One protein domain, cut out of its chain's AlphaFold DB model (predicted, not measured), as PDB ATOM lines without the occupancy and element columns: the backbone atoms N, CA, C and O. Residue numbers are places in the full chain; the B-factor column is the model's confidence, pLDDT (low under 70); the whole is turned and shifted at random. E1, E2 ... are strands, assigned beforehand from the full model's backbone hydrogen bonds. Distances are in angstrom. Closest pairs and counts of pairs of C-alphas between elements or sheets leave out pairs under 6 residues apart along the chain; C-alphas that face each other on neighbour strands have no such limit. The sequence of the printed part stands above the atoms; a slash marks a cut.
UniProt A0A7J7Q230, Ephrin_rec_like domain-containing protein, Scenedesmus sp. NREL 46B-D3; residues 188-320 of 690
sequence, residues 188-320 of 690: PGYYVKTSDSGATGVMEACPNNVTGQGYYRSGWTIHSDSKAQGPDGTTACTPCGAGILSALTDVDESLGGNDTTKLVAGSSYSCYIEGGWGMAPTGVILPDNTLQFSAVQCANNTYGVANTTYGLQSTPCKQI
ATOM      1  N   PRO A 188     -36.372  22.719  -1.179       96.56
ATOM      2  CA  PRO A 188     -36.864  21.348  -1.263       96.56
ATOM      3  C   PRO A 188     -37.956  21.201  -2.331       96.56
ATOM      4  O   PRO A 188     -38.819  22.061  -2.479       96.56
ATOM      5  N   GLY A 189     -37.917  20.104  -3.083       96.25
ATOM      6  CA  GLY A 189     -38.892  19.789  -4.130       96.25
ATOM      7  C   GLY A 189     -38.656  20.470  -5.477       96.25
ATOM      8  O   GLY A 189     -39.428  20.222  -6.401       96.25
ATOM      9  N   TYR A 190     -37.587  21.257  -5.618       97.31
ATOM     10  CA  TYR A 190     -37.199  21.916  -6.868       97.31
ATOM     11  C   TYR A 190     -35.808  21.507  -7.339       97.31
ATOM     12  O   TYR A 190     -34.944  21.167  -6.537       97.31
ATOM     13  N   TYR A 191     -35.568  21.620  -8.640       97.56
ATOM     14  CA  TYR A 191     -34.256  21.511  -9.271       97.56
ATOM     15  C   TYR A 191     -34.076  22.630 -10.303       97.56
ATOM     16  O   TYR A 191     -35.041  23.282 -10.698       97.56
ATOM     17  N   VAL A 192     -32.847  22.873 -10.754       97.25
ATOM     18  CA  VAL A 192     -32.585  23.813 -11.850       97.25
ATOM     19  C   VAL A 192     -32.509  23.047 -13.161       97.25
ATOM     20  O   VAL A 192     -31.606  22.242 -13.394       97.25
ATOM     21  N   LYS A 193     -33.455  23.333 -14.048       96.56
ATOM     22  CA  LYS A 193     -33.462  22.798 -15.396       96.56
ATOM     23  C   LYS A 193     -32.526  23.584 -16.285       96.56
ATOM     24  O   LYS A 193     -32.843  24.706 -16.671       96.56
ATOM     25  N   THR A 194     -31.375  23.012 -16.600       94.81
ATOM     26  CA  THR A 194     -30.378  23.640 -17.471       94.81
ATOM     27  C   THR A 194     -30.673  23.338 -18.937       94.81
ATOM     28  O   THR A 194     -31.072  22.225 -19.273       94.81
ATOM     29  N   SER A 195     -30.440  24.307 -19.823       88.88
ATOM     30  CA  SER A 195     -30.376  24.046 -21.266       88.88
ATOM     31  C   SER A 195     -29.137  23.212 -21.620       88.88
ATOM     32  O   SER A 195     -28.199  23.128 -20.826       88.88
ATOM     33  N   ASP A 196     -29.096  22.634 -22.825       79.62
ATOM     34  CA  ASP A 196     -27.985  21.783 -23.296       79.62
ATOM     35  C   ASP A 196     -26.600  22.460 -23.219       79.62
ATOM     36  O   ASP A 196     -25.572  21.786 -23.211       79.62
ATOM     37  N   SER A 197     -26.552  23.796 -23.160       77.25
ATOM     38  CA  SER A 197     -25.315  24.573 -23.039       77.25
ATOM     39  C   SER A 197     -24.910  24.898 -21.596       77.25
ATOM     40  O   SER A 197     -23.846  25.482 -21.395       77.25
ATOM     41  N   GLY A 198     -25.746  24.590 -20.596       77.12
ATOM     42  CA  GLY A 198     -25.518  24.905 -19.177       77.12
ATOM     43  C   GLY A 198     -25.498  26.404 -18.836       77.12
ATOM     44  O   GLY A 198     -25.387  26.766 -17.668       77.12
ATOM     45  N   ALA A 199     -25.614  27.287 -19.834       81.31
ATOM     46  CA  ALA A 199     -25.500  28.736 -19.672       81.31
ATOM     47  C   ALA A 199     -26.808  29.398 -19.212       81.31
ATOM     48  O   ALA A 199     -26.798  30.519 -18.707       81.31
ATOM     49  N   THR A 200     -27.942  28.724 -19.401       89.50
ATOM     50  CA  THR A 200     -29.264  29.190 -18.977       89.50
ATOM     51  C   THR A 200     -30.011  28.064 -18.283       89.50
ATOM     52  O   THR A 200     -29.841  26.890 -18.619       89.50
ATOM     53  N   GLY A 201     -30.861  28.420 -17.327       92.19
ATOM     54  CA  GLY A 201     -31.685  27.456 -16.622       92.19
ATOM     55  C   GLY A 201     -32.853  28.102 -15.894       92.19
ATOM     56  O   GLY A 201     -32.878  29.319 -15.702       92.19
ATOM     57  N   VAL A 202     -33.830  27.278 -15.533       95.50
ATOM     58  CA  VAL A 202     -35.045  27.685 -14.822       95.50
ATOM     59  C   VAL A 202     -35.300  26.698 -13.694       95.50
ATOM     60  O   VAL A 202     -35.213  25.491 -13.895       95.50
ATOM     61  N   MET A 203     -35.610  27.201 -12.505       96.06
ATOM     62  CA  MET A 203     -36.050  26.374 -11.388       96.06
ATOM     63  C   MET A 203     -37.415  25.722 -11.695       96.06
ATOM     64  O   MET A 203     -38.400  26.425 -11.916       96.06
ATOM     65  N   GLU A 204     -37.481  24.390 -11.698       96.25
ATOM     66  CA  GLU A 204     -38.695  23.586 -11.914       96.25
ATOM     67  C   GLU A 204     -38.910  22.615 -10.738       96.25
ATOM     68  O   GLU A 204     -37.964  22.236 -10.045       96.25
ATOM     69  N   ALA A 205     -40.161  22.227 -10.475       96.38
ATOM     70  CA  ALA A 205     -40.470  21.234  -9.445       96.38
ATOM     71  C   ALA A 205     -40.010  19.833  -9.884       96.38
ATOM     72  O   ALA A 205     -40.053  19.507 -11.072       96.38
ATOM     73  N   CYS A 206     -39.603  18.990  -8.933       97.31
ATOM     74  CA  CYS A 206     -39.256  17.598  -9.209       97.31
ATOM     75  C   CYS A 206     -40.428  16.864  -9.889       97.31
ATOM     76  O   CYS A 206     -41.585  17.060  -9.503       97.31
ATOM     77  N   PRO A 207     -40.160  16.008 -10.888       96.75
ATOM     78  CA  PRO A 207     -41.218  15.330 -11.620       96.75
ATOM     79  C   PRO A 207     -41.922  14.271 -10.757       96.75
ATOM     80  O   PRO A 207     -41.289  13.453 -10.091       96.75
ATOM     81  N   ASN A 208     -43.256  14.246 -10.826       94.31
ATOM     82  CA  ASN A 208     -44.084  13.331 -10.026       94.31
ATOM     83  C   ASN A 208     -44.128  11.895 -10.575       94.31
ATOM     84  O   ASN A 208     -44.397  10.942  -9.843       94.31
ATOM     85  N   ASN A 209     -43.926  11.740 -11.886       93.44
ATOM     86  CA  ASN A 209     -43.965  10.450 -12.563       93.44
ATOM     87  C   ASN A 209     -43.198  10.512 -13.890       93.44
ATOM     88  O   ASN A 209     -43.697  11.049 -14.879       93.44
ATOM     89  N   VAL A 210     -42.008   9.917 -13.918       94.88
ATOM     90  CA  VAL A 210     -41.277   9.615 -15.150       94.88
ATOM     91  C   VAL A 210     -41.200   8.102 -15.258       94.88
ATOM     92  O   VAL A 210     -40.620   7.438 -14.403       94.88
ATOM     93  N   THR A 211     -41.813   7.522 -16.293       93.31
ATOM     94  CA  THR A 211     -41.779   6.066 -16.549       93.31
ATOM     95  C   THR A 211     -42.248   5.180 -15.379       93.31
ATOM     96  O   THR A 211     -41.761   4.068 -15.206       93.31
ATOM     97  N   GLY A 212     -43.209   5.646 -14.572       91.38
ATOM     98  CA  GLY A 212     -43.709   4.909 -13.403       91.38
ATOM     99  C   GLY A 212     -42.849   5.069 -12.146       91.38
ATOM    100  O   GLY A 212     -42.976   4.274 -11.216       91.38
ATOM    101  N   GLN A 213     -41.972   6.074 -12.115       94.44
ATOM    102  CA  GLN A 213     -41.121   6.411 -10.977       94.44
ATOM    103  C   GLN A 213     -41.328   7.870 -10.560       94.44
ATOM    104  O   GLN A 213     -41.280   8.781 -11.386       94.44
ATOM    105  N   GLY A 214     -41.566   8.081  -9.268       96.19
ATOM    106  CA  GLY A 214     -41.632   9.397  -8.647       96.19
ATOM    107  C   GLY A 214     -40.277   9.880  -8.156       96.19
ATOM    108  O   GLY A 214     -39.390   9.079  -7.848       96.19
ATOM    109  N   TYR A 215     -40.141  11.197  -8.051       96.81
ATOM    110  CA  TYR A 215     -38.946  11.865  -7.555       96.81
ATOM    111  C   TYR A 215     -39.308  12.887  -6.480       96.81
ATOM    112  O   TYR A 215     -40.394  13.469  -6.493       96.81
ATOM    113  N   TYR A 216     -38.380  13.102  -5.555       96.56
ATOM    114  CA  TYR A 216     -38.451  14.129  -4.521       96.56
ATOM    115  C   TYR A 216     -37.066  14.747  -4.325       96.56
ATOM    116  O   TYR A 216     -36.060  14.157  -4.712       96.56
ATOM    117  N   ARG A 217     -36.969  15.917  -3.698       95.69
ATOM    118  CA  ARG A 217     -35.663  16.466  -3.310       95.69
ATOM    119  C   ARG A 217     -35.742  17.112  -1.946       95.69
ATOM    120  O   ARG A 217     -36.469  18.081  -1.768       95.69
ATOM    121  N   SER A 218     -34.963  16.581  -1.012       94.12
ATOM    122  CA  SER A 218     -34.904  17.105   0.347       94.12
ATOM    123  C   SER A 218     -33.818  18.159   0.513       94.12
ATOM    124  O   SER A 218     -32.749  18.087  -0.093       94.12
ATOM    125  N   GLY A 219     -34.111  19.131   1.374       93.75
ATOM    126  CA  GLY A 219     -33.160  20.148   1.796       93.75
ATOM    127  C   GLY A 219     -32.862  21.233   0.761       93.75
ATOM    128  O   GLY A 219     -33.064  21.108  -0.450       93.75
ATOM    129  N   TRP A 220     -32.337  22.333   1.279       95.75
ATOM    130  CA  TRP A 220     -31.852  23.452   0.489       95.75
ATOM    131  C   TRP A 220     -30.451  23.152  -0.059       95.75
ATOM    132  O   TRP A 220     -29.624  22.578   0.648       95.75
ATOM    133  N   THR A 221     -30.163  23.538  -1.304       95.75
ATOM    134  CA  THR A 221     -28.783  23.538  -1.834       95.75
ATOM    135  C   THR A 221     -28.489  24.818  -2.594       95.75
ATOM    136  O   THR A 221     -29.402  25.486  -3.065       95.75
ATOM    137  N   ILE A 222     -27.218  25.165  -2.731       95.50
ATOM    138  CA  ILE A 222     -26.788  26.316  -3.527       95.50
ATOM    139  C   ILE A 222     -27.123  26.108  -5.007       95.50
ATOM    140  O   ILE A 222     -26.997  25.006  -5.533       95.50
ATOM    141  N   HIS A 223     -27.526  27.173  -5.703       93.81
ATOM    142  CA  HIS A 223     -27.927  27.091  -7.114       93.81
ATOM    143  C   HIS A 223     -26.827  26.558  -8.049       93.81
ATOM    144  O   HIS A 223     -27.136  26.076  -9.135       93.81
ATOM    145  N   SER A 224     -25.558  26.648  -7.644       93.00
ATOM    146  CA  SER A 224     -24.386  26.182  -8.392       93.00
ATOM    147  C   SER A 224     -24.030  24.710  -8.150       93.00
ATOM    148  O   SER A 224     -23.084  24.207  -8.759       93.00
ATOM    149  N   ASP A 225     -24.768  23.999  -7.289       94.69
ATOM    150  CA  ASP A 225     -24.584  22.564  -7.077       94.69
ATOM    151  C   ASP A 225     -25.049  21.784  -8.311       94.69
ATOM    152  O   ASP A 225     -26.243  21.680  -8.600       94.69
ATOM    153  N   SER A 226     -24.093  21.195  -9.032       93.81
ATOM    154  CA  SER A 226     -24.371  20.413 -10.237       93.81
ATOM    155  C   SER A 226     -25.252  19.192  -9.972       93.81
ATOM    156  O   SER A 226     -25.889  18.700 -10.898       93.81
ATOM    157  N   LYS A 227     -25.349  18.717  -8.721       93.19
ATOM    158  CA  LYS A 227     -26.253  17.619  -8.347       93.19
ATOM    159  C   LYS A 227     -27.716  18.033  -8.284       93.19
ATOM    160  O   LYS A 227     -28.567  17.158  -8.277       93.19
ATOM    161  N   ALA A 228     -28.019  19.327  -8.225       94.69
ATOM    162  CA  ALA A 228     -29.384  19.846  -8.274       94.69
ATOM    163  C   ALA A 228     -29.718  20.490  -9.628       94.69
ATOM    164  O   ALA A 228     -30.717  21.201  -9.755       94.69
ATOM    165  N   GLN A 229     -28.892  20.220 -10.641       95.62
ATOM    166  CA  GLN A 229     -29.070  20.666 -12.014       95.62
ATOM    167  C   GLN A 229     -29.255  19.463 -12.946       95.62
ATOM    168  O   GLN A 229     -28.634  18.416 -12.767       95.62
ATOM    169  N   GLY A 230     -30.114  19.594 -13.953       94.56
ATOM    170  CA  GLY A 230     -30.314  18.542 -14.951       94.56
ATOM    171  C   GLY A 230     -31.382  18.894 -15.984       94.56
ATOM    172  O   GLY A 230     -32.074  19.891 -15.823       94.56
ATOM    173  N   PRO A 231     -31.548  18.101 -17.051       93.69
ATOM    174  CA  PRO A 231     -32.490  18.419 -18.128       93.69
ATOM    175  C   PRO A 231     -33.967  18.169 -17.763       93.69
ATOM    176  O   PRO A 231     -34.852  18.851 -18.278       93.69
ATOM    177  N   ASP A 232     -34.257  17.213 -16.877       93.00
ATOM    178  CA  ASP A 232     -35.624  16.731 -16.603       93.00
ATOM    179  C   ASP A 232     -35.894  16.395 -15.123       93.00
ATOM    180  O   ASP A 232     -36.948  15.861 -14.784       93.00
ATOM    181  N   GLY A 233     -34.938  16.687 -14.238       93.25
ATOM    182  CA  GLY A 233     -35.055  16.444 -12.802       93.25
ATOM    183  C   GLY A 233     -34.778  15.002 -12.374       93.25
ATOM    184  O   GLY A 233     -34.595  14.769 -11.185       93.25
ATOM    185  N   THR A 234     -34.658  14.041 -13.296       94.62
ATOM    186  CA  THR A 234     -34.436  12.623 -12.944       94.62
ATOM    187  C   THR A 234     -33.058  12.363 -12.334       94.62
ATOM    188  O   THR A 234     -32.900  11.457 -11.519       94.62
ATOM    189  N   THR A 235     -32.063  13.174 -12.701       93.38
ATOM    190  CA  THR A 235     -30.708  13.147 -12.127       93.38
ATOM    191  C   THR A 235     -30.535  14.110 -10.956       93.38
ATOM    192  O   THR A 235     -29.622  13.928 -10.155       93.38
ATOM    193  N   ALA A 236     -31.375  15.147 -10.889       95.19
ATOM    194  CA  ALA A 236     -31.257  16.239  -9.927       95.19
ATOM    195  C   ALA A 236     -32.112  16.039  -8.664       95.19
ATOM    196  O   ALA A 236     -31.842  16.623  -7.612       95.19
ATOM    197  N   CYS A 237     -33.151  15.214  -8.771       96.50
ATOM    198  CA  CYS A 237     -34.020  14.806  -7.681       96.50
ATOM    199  C   CYS A 237     -33.748  13.341  -7.314       96.50
ATOM    200  O   CYS A 237     -33.339  12.525  -8.141       96.50
ATOM    201  N   THR A 238     -33.999  12.991  -6.059       95.31
ATOM    202  CA  THR A 238     -33.859  11.631  -5.546       95.31
ATOM    203  C   THR A 238     -35.060  10.787  -5.984       95.31
ATOM    204  O   THR A 238     -36.204  11.172  -5.724       95.31
ATOM    205  N   PRO A 239     -34.851   9.627  -6.630       95.81
ATOM    206  CA  PRO A 239     -35.948   8.736  -6.979       95.81
ATOM    207  C   PRO A 239     -36.573   8.123  -5.719       95.81
ATOM    208  O   PRO A 239     -35.867   7.687  -4.811       95.81
ATOM    209  N   CYS A 240     -37.899   7.994  -5.698       95.94
ATOM    210  CA  CYS A 240     -38.623   7.301  -4.632       95.94
ATOM    211  C   CYS A 240     -38.333   5.789  -4.592       95.94
ATOM    212  O   CYS A 240     -38.525   5.147  -3.563       95.94
ATOM    213  N   GLY A 241     -37.866   5.219  -5.705       94.88
ATOM    214  CA  GLY A 241     -37.656   3.781  -5.880       94.88
ATOM    215  C   GLY A 241     -38.379   3.239  -7.109       94.88
ATOM    216  O   GLY A 241     -39.139   3.963  -7.754       94.88
ATOM    217  N   ALA A 242     -38.100   1.998  -7.502       94.88
ATOM    218  CA  ALA A 242     -38.746   1.406  -8.675       94.88
ATOM    219  C   ALA A 242     -40.235   1.148  -8.385       94.88
ATOM    220  O   ALA A 242     -40.564   0.559  -7.358       94.88
ATOM    221  N   GLY A 243     -41.135   1.617  -9.256       94.25
ATOM    222  CA  GLY A 243     -42.587   1.467  -9.085       94.25
ATOM    223  C   GLY A 243     -43.208   2.296  -7.949       94.25
ATOM    224  O   GLY A 243     -44.387   2.121  -7.656       94.25
ATOM    225  N   ILE A 244     -42.440   3.176  -7.295       96.94
ATOM    226  CA  ILE A 244     -42.932   4.087  -6.252       96.94
ATOM    227  C   ILE A 244     -43.124   5.463  -6.887       96.94
ATOM    228  O   ILE A 244     -42.184   6.019  -7.459       96.94
ATOM    229  N   LEU A 245     -44.334   6.007  -6.792       96.50
ATOM    230  CA  LEU A 245     -44.710   7.304  -7.360       96.50
ATOM    231  C   LEU A 245     -44.468   8.430  -6.347       96.50
ATOM    232  O   LEU A 245     -44.242   8.161  -5.168       96.50
ATOM    233  N   SER A 246     -44.522   9.691  -6.783       96.94
ATOM    234  CA  SER A 246     -44.513  10.845  -5.879       96.94
ATOM    235  C   SER A 246     -45.703  11.762  -6.133       96.94
ATOM    236  O   SER A 246     -46.260  11.820  -7.231       96.94
ATOM    237  N   ALA A 247     -46.150  12.441  -5.081       95.81
ATOM    238  CA  ALA A 247     -47.198  13.446  -5.140       95.81
ATOM    239  C   ALA A 247     -46.721  14.742  -4.484       95.81
ATOM    240  O   ALA A 247     -45.858  14.736  -3.614       95.81
ATOM    241  N   LEU A 248     -47.325  15.856  -4.884       94.94
ATOM    242  CA  LEU A 248     -47.052  17.168  -4.312       94.94
ATOM    243  C   LEU A 248     -47.754  17.269  -2.951       94.94
ATOM    244  O   LEU A 248     -48.949  17.563  -2.906       94.94
ATOM    245  N   THR A 249     -47.047  16.966  -1.861       92.62
ATOM    246  CA  THR A 249     -47.640  16.937  -0.508       92.62
ATOM    247  C   THR A 249     -46.952  17.846   0.504       92.62
ATOM    248  O   THR A 249     -47.577  18.215   1.497       92.62
ATOM    249  N   ASP A 250     -45.708  18.247   0.247       91.12
ATOM    250  CA  ASP A 250     -44.951  19.144   1.119       91.12
ATOM    251  C   ASP A 250     -45.252  20.613   0.771       91.12
ATOM    252  O   ASP A 250     -45.521  20.931  -0.385       91.12
ATOM    253  N   VAL A 251     -45.211  21.518   1.754       91.69
ATOM    254  CA  VAL A 251     -45.425  22.963   1.533       91.69
ATOM    255  C   VAL A 251     -44.284  23.547   0.694       91.69
ATOM    256  O   VAL A 251     -43.120  23.235   0.934       91.69
ATOM    257  N   ASP A 252     -44.606  24.406  -0.276       90.50
ATOM    258  CA  ASP A 252     -43.612  25.114  -1.085       90.50
ATOM    259  C   ASP A 252     -42.848  26.163  -0.251       90.50
ATOM    260  O   ASP A 252     -43.387  27.189   0.180       90.50
ATOM    261  N   GLU A 253     -41.555  25.914  -0.034       87.75
ATOM    262  CA  GLU A 253     -40.673  26.820   0.707       87.75
ATOM    263  C   GLU A 253     -40.059  27.939  -0.156       87.75
ATOM    264  O   GLU A 253     -39.337  28.788   0.369       87.75
ATOM    265  N   SER A 254     -40.372  28.012  -1.456       85.50
ATOM    266  CA  SER A 254     -39.747  28.959  -2.389       85.50
ATOM    267  C   SER A 254     -40.008  30.439  -2.077       85.50
ATOM    268  O   SER A 254     -39.233  31.300  -2.493       85.50
ATOM    269  N   LEU A 255     -41.054  30.744  -1.306       83.62
ATOM    270  CA  LEU A 255     -41.418  32.094  -0.852       83.62
ATOM    271  C   LEU A 255     -41.313  32.249   0.678       83.62
ATOM    272  O   LEU A 255     -42.087  32.986   1.293       83.62
ATOM    273  N   GLY A 256     -40.387  31.522   1.309       73.81
ATOM    274  CA  GLY A 256     -40.199  31.545   2.762       73.81
ATOM    275  C   GLY A 256     -41.201  30.680   3.533       73.81
ATOM    276  O   GLY A 256     -41.512  30.988   4.681       73.81
ATOM    277  N   GLY A 257     -41.747  29.637   2.895       71.75
ATOM    278  CA  GLY A 257     -42.571  28.608   3.552       71.75
ATOM    279  C   GLY A 257     -44.010  28.998   3.900       71.75
ATOM    280  O   GLY A 257     -44.702  28.226   4.555       71.75
ATOM    281  N   ASN A 258     -44.481  30.171   3.471       70.56
ATOM    282  CA  ASN A 258     -45.831  30.653   3.795       70.56
ATOM    283  C   ASN A 258     -46.872  30.390   2.693       70.56
ATOM    284  O   ASN A 258     -48.059  30.637   2.913       70.56
ATOM    285  N   ASP A 259     -46.461  29.910   1.514       76.56
ATOM    286  CA  ASP A 259     -47.381  29.614   0.412       76.56
ATOM    287  C   ASP A 259     -47.940  28.190   0.538       76.56
ATOM    288  O   ASP A 259     -47.525  27.260  -0.145       76.56
ATOM    289  N   THR A 260     -48.932  28.012   1.413       75.88
ATOM    290  CA  THR A 260     -49.628  26.721   1.570       75.88
ATOM    291  C   THR A 260     -50.523  26.365   0.379       75.88
ATOM    292  O   THR A 260     -51.181  25.327   0.402       75.88
ATOM    293  N   THR A 261     -50.629  27.236  -0.633       80.75
ATOM    294  CA  THR A 261     -51.448  26.983  -1.829       80.75
ATOM    295  C   THR A 261     -50.685  26.221  -2.906       80.75
ATOM    296  O   THR A 261     -51.304  25.664  -3.816       80.75
ATOM    297  N   LYS A 262     -49.358  26.143  -2.775       89.06
ATOM    298  CA  LYS A 262     -48.479  25.356  -3.633       89.06
ATOM    299  C   LYS A 262     -47.846  24.235  -2.828       89.06
ATOM    300  O   LYS A 262     -47.335  24.446  -1.732       89.06
ATOM    301  N   LEU A 263     -47.907  23.033  -3.392       93.44
ATOM    302  CA  LEU A 263     -47.299  21.845  -2.813       93.44
ATOM    303  C   LEU A 263     -46.211  21.316  -3.742       93.44
ATOM    304  O   LEU A 263     -46.304  21.462  -4.964       93.44
ATOM    305  N   VAL A 264     -45.213  20.665  -3.156       95.38
ATOM    306  CA  VAL A 264     -44.065  20.073  -3.846       95.38
ATOM    307  C   VAL A 264     -43.706  18.699  -3.291       95.38
ATOM    308  O   VAL A 264     -44.195  18.288  -2.241       95.38
ATOM    309  N   ALA A 265     -42.857  17.965  -4.012       96.50
ATOM    310  CA  ALA A 265     -42.255  16.720  -3.540       96.50
ATOM    311  C   ALA A 265     -40.936  17.018  -2.799       96.50
ATOM    312  O   ALA A 265     -39.839  16.733  -3.286       96.50
ATOM    313  N   GLY A 266     -41.042  17.679  -1.644       94.81
ATOM    314  CA  GLY A 266     -39.912  18.180  -0.855       94.81
ATOM    315  C   GLY A 266     -39.238  17.140   0.041       94.81
ATOM    316  O   GLY A 266     -38.145  17.373   0.553       94.81
ATOM    317  N   SER A 267     -39.854  15.981   0.250       95.19
ATOM    318  CA  SER A 267     -39.341  14.950   1.148       95.19
ATOM    319  C   SER A 267     -39.717  13.537   0.699       95.19
ATOM    320  O   SER A 267     -40.554  13.340  -0.182       95.19
ATOM    321  N   SER A 268     -39.127  12.525   1.339       94.38
ATOM    322  CA  SER A 268     -39.488  11.121   1.106       94.38
ATOM    323  C   SER A 268     -40.925  10.789   1.531       94.38
ATOM    324  O   SER A 268     -41.445   9.744   1.138       94.38
ATOM    325  N   TYR A 269     -41.601  11.666   2.286       94.44
ATOM    326  CA  TYR A 269     -43.023  11.523   2.614       94.44
ATOM    327  C   TYR A 269     -43.936  11.759   1.411       94.44
ATOM    328  O   TYR A 269     -45.041  11.225   1.378       94.44
ATOM    329  N   SER A 270     -43.451  12.470   0.392       96.06
ATOM    330  CA  SER A 270     -44.166  12.659  -0.870       96.06
ATOM    331  C   SER A 270     -44.187  11.403  -1.752       96.06
ATOM    332  O   SER A 270     -44.972  11.338  -2.698       96.06
ATOM    333  N   CYS A 271     -43.367  10.391  -1.452       97.12
ATOM    334  CA  CYS A 271     -43.377   9.103  -2.145       97.12
ATOM    335  C   CYS A 271     -44.563   8.236  -1.698       97.12
ATOM    336  O   CYS A 271     -44.872   8.195  -0.509       97.12
ATOM    337  N   TYR A 272     -45.207   7.506  -2.612       96.88
ATOM    338  CA  TYR A 272     -46.346   6.643  -2.287       96.88
ATOM    339  C   TYR A 272     -46.463   5.401  -3.181       96.88
ATOM    340  O   TYR A 272     -45.924   5.339  -4.287       96.88
ATOM    341  N   ILE A 273     -47.227   4.419  -2.693       96.88
ATOM    342  CA  ILE A 273     -47.716   3.261  -3.458       96.88
ATOM    343  C   ILE A 273     -49.247   3.229  -3.469       96.88
ATOM    344  O   ILE A 273     -49.889   3.709  -2.533       96.88
ATOM    345  N   GLU A 274     -49.833   2.672  -4.528       95.94
ATOM    346  CA  GLU A 274     -51.286   2.544  -4.688       95.94
ATOM    347  C   GLU A 274     -51.861   1.331  -3.933       95.94
ATOM    348  O   GLU A 274     -51.141   0.424  -3.507       95.94
ATOM    349  N   GLY A 275     -53.191   1.289  -3.787       94.25
ATOM    350  CA  GLY A 275     -53.888   0.129  -3.229       94.25
ATOM    351  C   GLY A 275     -53.583  -1.158  -4.010       94.25
ATOM    352  O   GLY A 275     -53.579  -1.163  -5.239       94.25
ATOM    353  N   GLY A 276     -53.321  -2.260  -3.303       92.50
ATOM    354  CA  GLY A 276     -52.956  -3.554  -3.897       92.50
ATOM    355  C   GLY A 276     -51.454  -3.769  -4.128       92.50
ATOM    356  O   GLY A 276     -51.060  -4.849  -4.570       92.50
ATOM    357  N   TRP A 277     -50.610  -2.794  -3.789       96.50
ATOM    358  CA  TRP A 277     -49.152  -2.894  -3.904       96.50
ATOM    359  C   TRP A 277     -48.478  -3.147  -2.553       96.50
ATOM    360  O   TRP A 277     -48.994  -2.776  -1.497       96.50
ATOM    361  N   GLY A 278     -47.304  -3.773  -2.591       95.69
ATOM    362  CA  GLY A 278     -46.381  -3.876  -1.464       95.69
ATOM    363  C   GLY A 278     -45.102  -3.079  -1.719       95.69
ATOM    364  O   GLY A 278     -44.736  -2.853  -2.868       95.69
ATOM    365  N   MET A 279     -44.411  -2.682  -0.650       95.88
ATOM    366  CA  MET A 279     -43.128  -1.975  -0.689       95.88
ATOM    367  C   MET A 279     -42.083  -2.737   0.131       95.88
ATOM    368  O   MET A 279     -42.315  -3.066   1.298       95.88
ATOM    369  N   ALA A 280     -40.922  -3.005  -0.464       94.38
ATOM    370  CA  ALA A 280     -39.820  -3.708   0.189       94.38
ATOM    371  C   ALA A 280     -38.477  -3.000  -0.063       94.38
ATOM    372  O   ALA A 280     -38.290  -2.415  -1.134       94.38
ATOM    373  N   PRO A 281     -37.536  -3.035   0.901       93.38
ATOM    374  CA  PRO A 281     -36.187  -2.530   0.677       93.38
ATOM    375  C   PRO A 281     -35.461  -3.407  -0.353       93.38
ATOM    376  O   PRO A 281     -35.546  -4.633  -0.299       93.38
ATOM    377  N   THR A 282     -34.715  -2.798  -1.275       91.19
ATOM    378  CA  THR A 282     -33.930  -3.523  -2.295       91.19
ATOM    379  C   THR A 282     -32.596  -4.046  -1.757       91.19
ATOM    380  O   THR A 282     -31.903  -4.794  -2.440       91.19
ATOM    381  N   GLY A 283     -32.214  -3.633  -0.545       89.69
ATOM    382  CA  GLY A 283     -30.892  -3.883   0.033       89.69
ATOM    383  C   GLY A 283     -29.806  -2.917  -0.454       89.69
ATOM    384  O   GLY A 283     -28.685  -2.979   0.043       89.69
ATOM    385  N   VAL A 284     -30.124  -2.005  -1.380       88.62
ATOM    386  CA  VAL A 284     -29.206  -0.948  -1.827       88.62
ATOM    387  C   VAL A 284     -29.268   0.225  -0.846       88.62
ATOM    388  O   VAL A 284     -30.347   0.743  -0.557       88.62
ATOM    389  N   ILE A 285     -28.107   0.643  -0.341       86.38
ATOM    390  CA  ILE A 285     -27.952   1.836   0.500       86.38
ATOM    391  C   ILE A 285     -27.546   3.001  -0.410       86.38
ATOM    392  O   ILE A 285     -26.552   2.907  -1.132       86.38
ATOM    393  N   LEU A 286     -28.325   4.081  -0.401       82.31
ATOM    394  CA  LEU A 286     -28.046   5.303  -1.153       82.31
ATOM    395  C   LEU A 286     -26.914   6.116  -0.487       82.31
ATOM    396  O   LEU A 286     -26.627   5.917   0.695       82.31
ATOM    397  N   PRO A 287     -26.256   7.052  -1.207       78.56
ATOM    398  CA  PRO A 287     -25.147   7.851  -0.665       78.56
ATOM    399  C   PRO A 287     -25.474   8.670   0.596       78.56
ATOM    400  O   PRO A 287     -24.562   9.111   1.290       78.56
ATOM    401  N   ASP A 288     -26.756   8.882   0.889       77.25
ATOM    402  CA  ASP A 288     -27.272   9.559   2.084       77.25
ATOM    403  C   ASP A 288     -27.570   8.597   3.258       77.25
ATOM    404  O   ASP A 288     -28.174   9.000   4.251       77.25
ATOM    405  N   ASN A 289     -27.128   7.334   3.166       83.19
ATOM    406  CA  ASN A 289     -27.399   6.236   4.103       83.19
ATOM    407  C   ASN A 289     -28.879   5.830   4.223       83.19
ATOM    408  O   ASN A 289     -29.250   5.141   5.177       83.19
ATOM    409  N   THR A 290     -29.729   6.209   3.269       84.56
ATOM    410  CA  THR A 290     -31.108   5.712   3.212       84.56
ATOM    411  C   THR A 290     -31.192   4.402   2.427       84.56
ATOM    412  O   THR A 290     -30.379   4.124   1.544       84.56
ATOM    413  N   LEU A 291     -32.162   3.549   2.768       88.75
ATOM    414  CA  LEU A 291     -32.433   2.331   2.007       88.75
ATOM    415  C   LEU A 291     -33.265   2.674   0.775       88.75
ATOM    416  O   LEU A 291     -34.283   3.357   0.878       88.75
ATOM    417  N   GLN A 292     -32.869   2.146  -0.377       91.88
ATOM    418  CA  GLN A 292     -33.697   2.197  -1.571       91.88
ATOM    419  C   GLN A 292     -34.856   1.199  -1.442       91.88
ATOM    420  O   GLN A 292     -34.673   0.054  -1.015       91.88
ATOM    421  N   PHE A 293     -36.053   1.627  -1.838       95.44
ATOM    422  CA  PHE A 293     -37.254   0.798  -1.846       95.44
ATOM    423  C   PHE A 293     -37.691   0.464  -3.275       95.44
ATOM    424  O   PHE A 293     -37.320   1.131  -4.243       95.44
ATOM    425  N   SER A 294     -38.481  -0.595  -3.402       95.69
ATOM    426  CA  SER A 294     -39.166  -0.970  -4.634       95.69
ATOM    427  C   SER A 294     -40.600  -1.369  -4.314       95.69
ATOM    428  O   SER A 294     -40.856  -2.002  -3.282       95.69
ATOM    429  N   ALA A 295     -41.526  -0.997  -5.193       96.00
ATOM    430  CA  ALA A 295     -42.910  -1.424  -5.133       96.00
ATOM    431  C   ALA A 295     -43.149  -2.625  -6.048       96.00
ATOM    432  O   ALA A 295     -42.611  -2.715  -7.151       96.00
ATOM    433  N   VAL A 296     -44.003  -3.538  -5.599       94.50
ATOM    434  CA  VAL A 296     -44.454  -4.683  -6.386       94.50
ATOM    435  C   VAL A 296     -45.966  -4.811  -6.270       94.50
ATOM    436  O   VAL A 296     -46.522  -4.722  -5.172       94.50
ATOM    437  N   GLN A 297     -46.641  -5.017  -7.397       94.19
ATOM    438  CA  GLN A 297     -48.055  -5.366  -7.384       94.19
ATOM    439  C   GLN A 297     -48.199  -6.758  -6.765       94.19
ATOM    440  O   GLN A 297     -47.549  -7.710  -7.202       94.19
ATOM    441  N   CYS A 298     -49.021  -6.877  -5.727       90.81
ATOM    442  CA  CYS A 298     -49.167  -8.142  -5.025       90.81
ATOM    443  C   CYS A 298     -49.810  -9.196  -5.940       90.81
ATOM    444  O   CYS A 298     -50.812  -8.932  -6.605       90.81
ATOM    445  N   ALA A 299     -49.199 -10.384  -6.004       85.38
ATOM    446  CA  ALA A 299     -49.672 -11.498  -6.822       85.38
ATOM    447  C   ALA A 299     -51.008 -12.050  -6.298       85.38
ATOM    448  O   ALA A 299     -51.375 -11.823  -5.140       85.38
ATOM    449  N   ASN A 300     -51.708 -12.832  -7.128       72.75
ATOM    450  CA  ASN A 300     -52.919 -13.548  -6.716       72.75
ATOM    451  C   ASN A 300     -52.682 -14.291  -5.387       72.75
ATOM    452  O   ASN A 300     -51.658 -14.950  -5.220       72.75
ATOM    453  N   ASN A 301     -53.638 -14.180  -4.458       67.31
ATOM    454  CA  ASN A 301     -53.591 -14.716  -3.085       67.31
ATOM    455  C   ASN A 301     -52.697 -13.945  -2.093       67.31
ATOM    456  O   ASN A 301     -52.495 -14.384  -0.959       67.31
ATOM    457  N   THR A 302     -52.210 -12.765  -2.472       81.00
ATOM    458  CA  THR A 302     -51.590 -11.805  -1.550       81.00
ATOM    459  C   THR A 302     -52.294 -10.451  -1.652       81.00
ATOM    460  O   THR A 302     -52.851 -10.115  -2.693       81.00
ATOM    461  N   TYR A 303     -52.307  -9.673  -0.572       85.06
ATOM    462  CA  TYR A 303     -52.848  -8.319  -0.547       85.06
ATOM    463  C   TYR A 303     -51.774  -7.320  -0.115       85.06
ATOM    464  O   TYR A 303     -50.956  -7.585   0.770       85.06
ATOM    465  N   GLY A 304     -51.767  -6.173  -0.789       90.81
ATOM    466  CA  GLY A 304     -50.897  -5.045  -0.480       90.81
ATOM    467  C   GLY A 304     -51.530  -4.086   0.520       90.81
ATOM    468  O   GLY A 304     -52.404  -4.451   1.309       90.81
ATOM    469  N   VAL A 305     -51.117  -2.825   0.470       93.94
ATOM    470  CA  VAL A 305     -51.808  -1.753   1.195       93.94
ATOM    471  C   VAL A 305     -53.238  -1.587   0.670       93.94
ATOM    472  O   VAL A 305     -53.503  -1.777  -0.515       93.94
ATOM    473  N   ALA A 306     -54.185  -1.259   1.551       90.00
ATOM    474  CA  ALA A 306     -55.595  -1.129   1.171       90.00
ATOM    475  C   ALA A 306     -55.889   0.171   0.399       90.00
ATOM    476  O   ALA A 306     -56.774   0.195  -0.447       90.00
ATOM    477  N   ASN A 307     -55.138   1.235   0.689       94.88
ATOM    478  CA  ASN A 307     -55.275   2.566   0.102       94.88
ATOM    479  C   ASN A 307     -53.888   3.125  -0.239       94.88
ATOM    480  O   ASN A 307     -52.875   2.594   0.228       94.88
ATOM    481  N   THR A 308     -53.861   4.237  -0.979       94.94
ATOM    482  CA  THR A 308     -52.649   5.032  -1.205       94.94
ATOM    483  C   THR A 308     -51.919   5.280   0.111       94.94
ATOM    484  O   THR A 308     -52.478   5.868   1.038       94.94
ATOM    485  N   THR A 309     -50.685   4.794   0.203       95.31
ATOM    486  CA  THR A 309     -49.872   4.876   1.419       95.31
ATOM    487  C   THR A 309     -48.622   5.687   1.126       95.31
ATOM    488  O   THR A 309     -47.856   5.331   0.233       95.31
ATOM    489  N   TYR A 310     -48.447   6.774   1.878       95.75
ATOM    490  CA  TYR A 310     -47.334   7.711   1.754       95.75
ATOM    491  C   TYR A 310     -46.140   7.309   2.630       95.75
ATOM    492  O   TYR A 310     -46.295   6.647   3.663       95.75
ATOM    493  N   GLY A 311     -44.960   7.766   2.226       93.62
ATOM    494  CA  GLY A 311     -43.683   7.520   2.881       93.62
ATOM    495  C   GLY A 311     -42.983   6.243   2.418       93.62
ATOM    496  O   GLY A 311     -43.599   5.258   2.014       93.62
ATOM    497  N   LEU A 312     -41.654   6.260   2.527       90.50
ATOM    498  CA  LEU A 312     -40.792   5.109   2.264       90.50
ATOM    499  C   LEU A 312     -40.685   4.233   3.520       90.50
ATOM    500  O   LEU A 312     -39.824   4.440   4.374       90.50
ATOM    501  N   GLN A 313     -41.590   3.264   3.643       91.81
ATOM    502  CA  GLN A 313     -41.637   2.307   4.751       91.81
ATOM    503  C   GLN A 313     -41.902   0.889   4.237       91.81
ATOM    504  O   GLN A 313     -42.598   0.693   3.245       91.81
ATOM    505  N   SER A 314     -41.353  -0.125   4.912       91.06
ATOM    506  CA  SER A 314     -41.551  -1.515   4.490       91.06
ATOM    507  C   SER A 314     -42.989  -1.967   4.759       91.06
ATOM    508  O   SER A 314     -43.396  -2.159   5.903       91.06
ATOM    509  N   THR A 315     -43.745  -2.173   3.685       91.56
ATOM    510  CA  THR A 315     -45.111  -2.707   3.693       91.56
ATOM    511  C   THR A 315     -45.198  -3.868   2.700       91.56
ATOM    512  O   THR A 315     -45.764  -3.703   1.618       91.56
ATOM    513  N   PRO A 316     -44.595  -5.034   2.999       91.19
ATOM    514  CA  PRO A 316     -44.559  -6.156   2.065       91.19
ATOM    515  C   PRO A 316     -45.966  -6.704   1.791       91.19
ATOM    516  O   PRO A 316     -46.864  -6.581   2.628       91.19
ATOM    517  N   CYS A 317     -46.147  -7.344   0.631       88.38
ATOM    518  CA  CYS A 317     -47.375  -8.076   0.320       88.38
ATOM    519  C   CYS A 317     -47.642  -9.138   1.394       88.38
ATOM    520  O   CYS A 317     -46.765  -9.941   1.719       88.38
ATOM    521  N   LYS A 318     -48.856  -9.144   1.944       83.88
ATOM    522  CA  LYS A 318     -49.295 -10.102   2.964       83.88
ATOM    523  C   LYS A 318     -50.073 -11.229   2.297       83.88
ATOM    524  O   LYS A 318     -50.861 -10.973   1.394       83.88
ATOM    525  N   GLN A 319     -49.887 -12.471   2.731       72.69
ATOM    526  CA  GLN A 319     -50.718 -13.580   2.250       72.69
ATOM    527  C   GLN A 319     -52.159 -13.439   2.761       72.69
ATOM    528  O   GLN A 319     -52.384 -13.063   3.915       72.69
ATOM    529  N   ILE A 320     -53.132 -13.741   1.894       67.88
ATOM    530  CA  ILE A 320     -54.508 -14.042   2.316       67.88
ATOM    531  C   ILE A 320     -54.431 -15.321   3.172       67.88
ATOM    532  O   ILE A 320     -53.547 -16.141   2.944       67.88
TER     533      ILE A 320
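Overview. This is residues 188 to 320 of the 690 residues of the protein "Ephrin_rec_like domain-containing protein" of Scenedesmus sp. NREL 46B-D3 (UniProt A0A7J7Q230). Little regular structure: an elongated run of loops with three strand hairpins, E1 and E2 at one end, E3 and E4 at one side, and the longest, E6 and E7, toward the other end. The printed part has 133 residues, no named helix and seven strands, E1 to E7 in order; each hairpin is an antiparallel two-strand sheet. The class is all strand, with 38 residues in named elements; the whole is compact, radius of gyration of the C-alphas 16.0 A, spanning 55 by 30 by 25 A.

Arrangement. In the hairpin of E6, residues 277 to 285, and E7, residues 291 to 297, N 278 and O 296 are 2.9 A apart. E5, residues 271 to 273, pairs with no named strand; its closest C-alphas to E7 are Ile 273 and Ala 295, 6.9 A. In hairpin E3, residues 250 to 252, and E4, residues 259 to 264, N 250 and O 264 are 2.9 A apart. In hairpin E1, residues 190 to 194, and E2, residues 201 to 205, N 191 and O 204 are 2.8 A apart.

Along the chain. E6 is 22.2 A long, E7 19.8 A. E1 begins at C-alpha 190 (-37.199, 21.916, -6.868); E7 ends at C-alpha 297 (-48.055, -5.366, -7.384).

Size, cuts and confidence. The printed part has no cut. E2 to E3 is a long link. Residues 301 and 320 are under pLDDT 70.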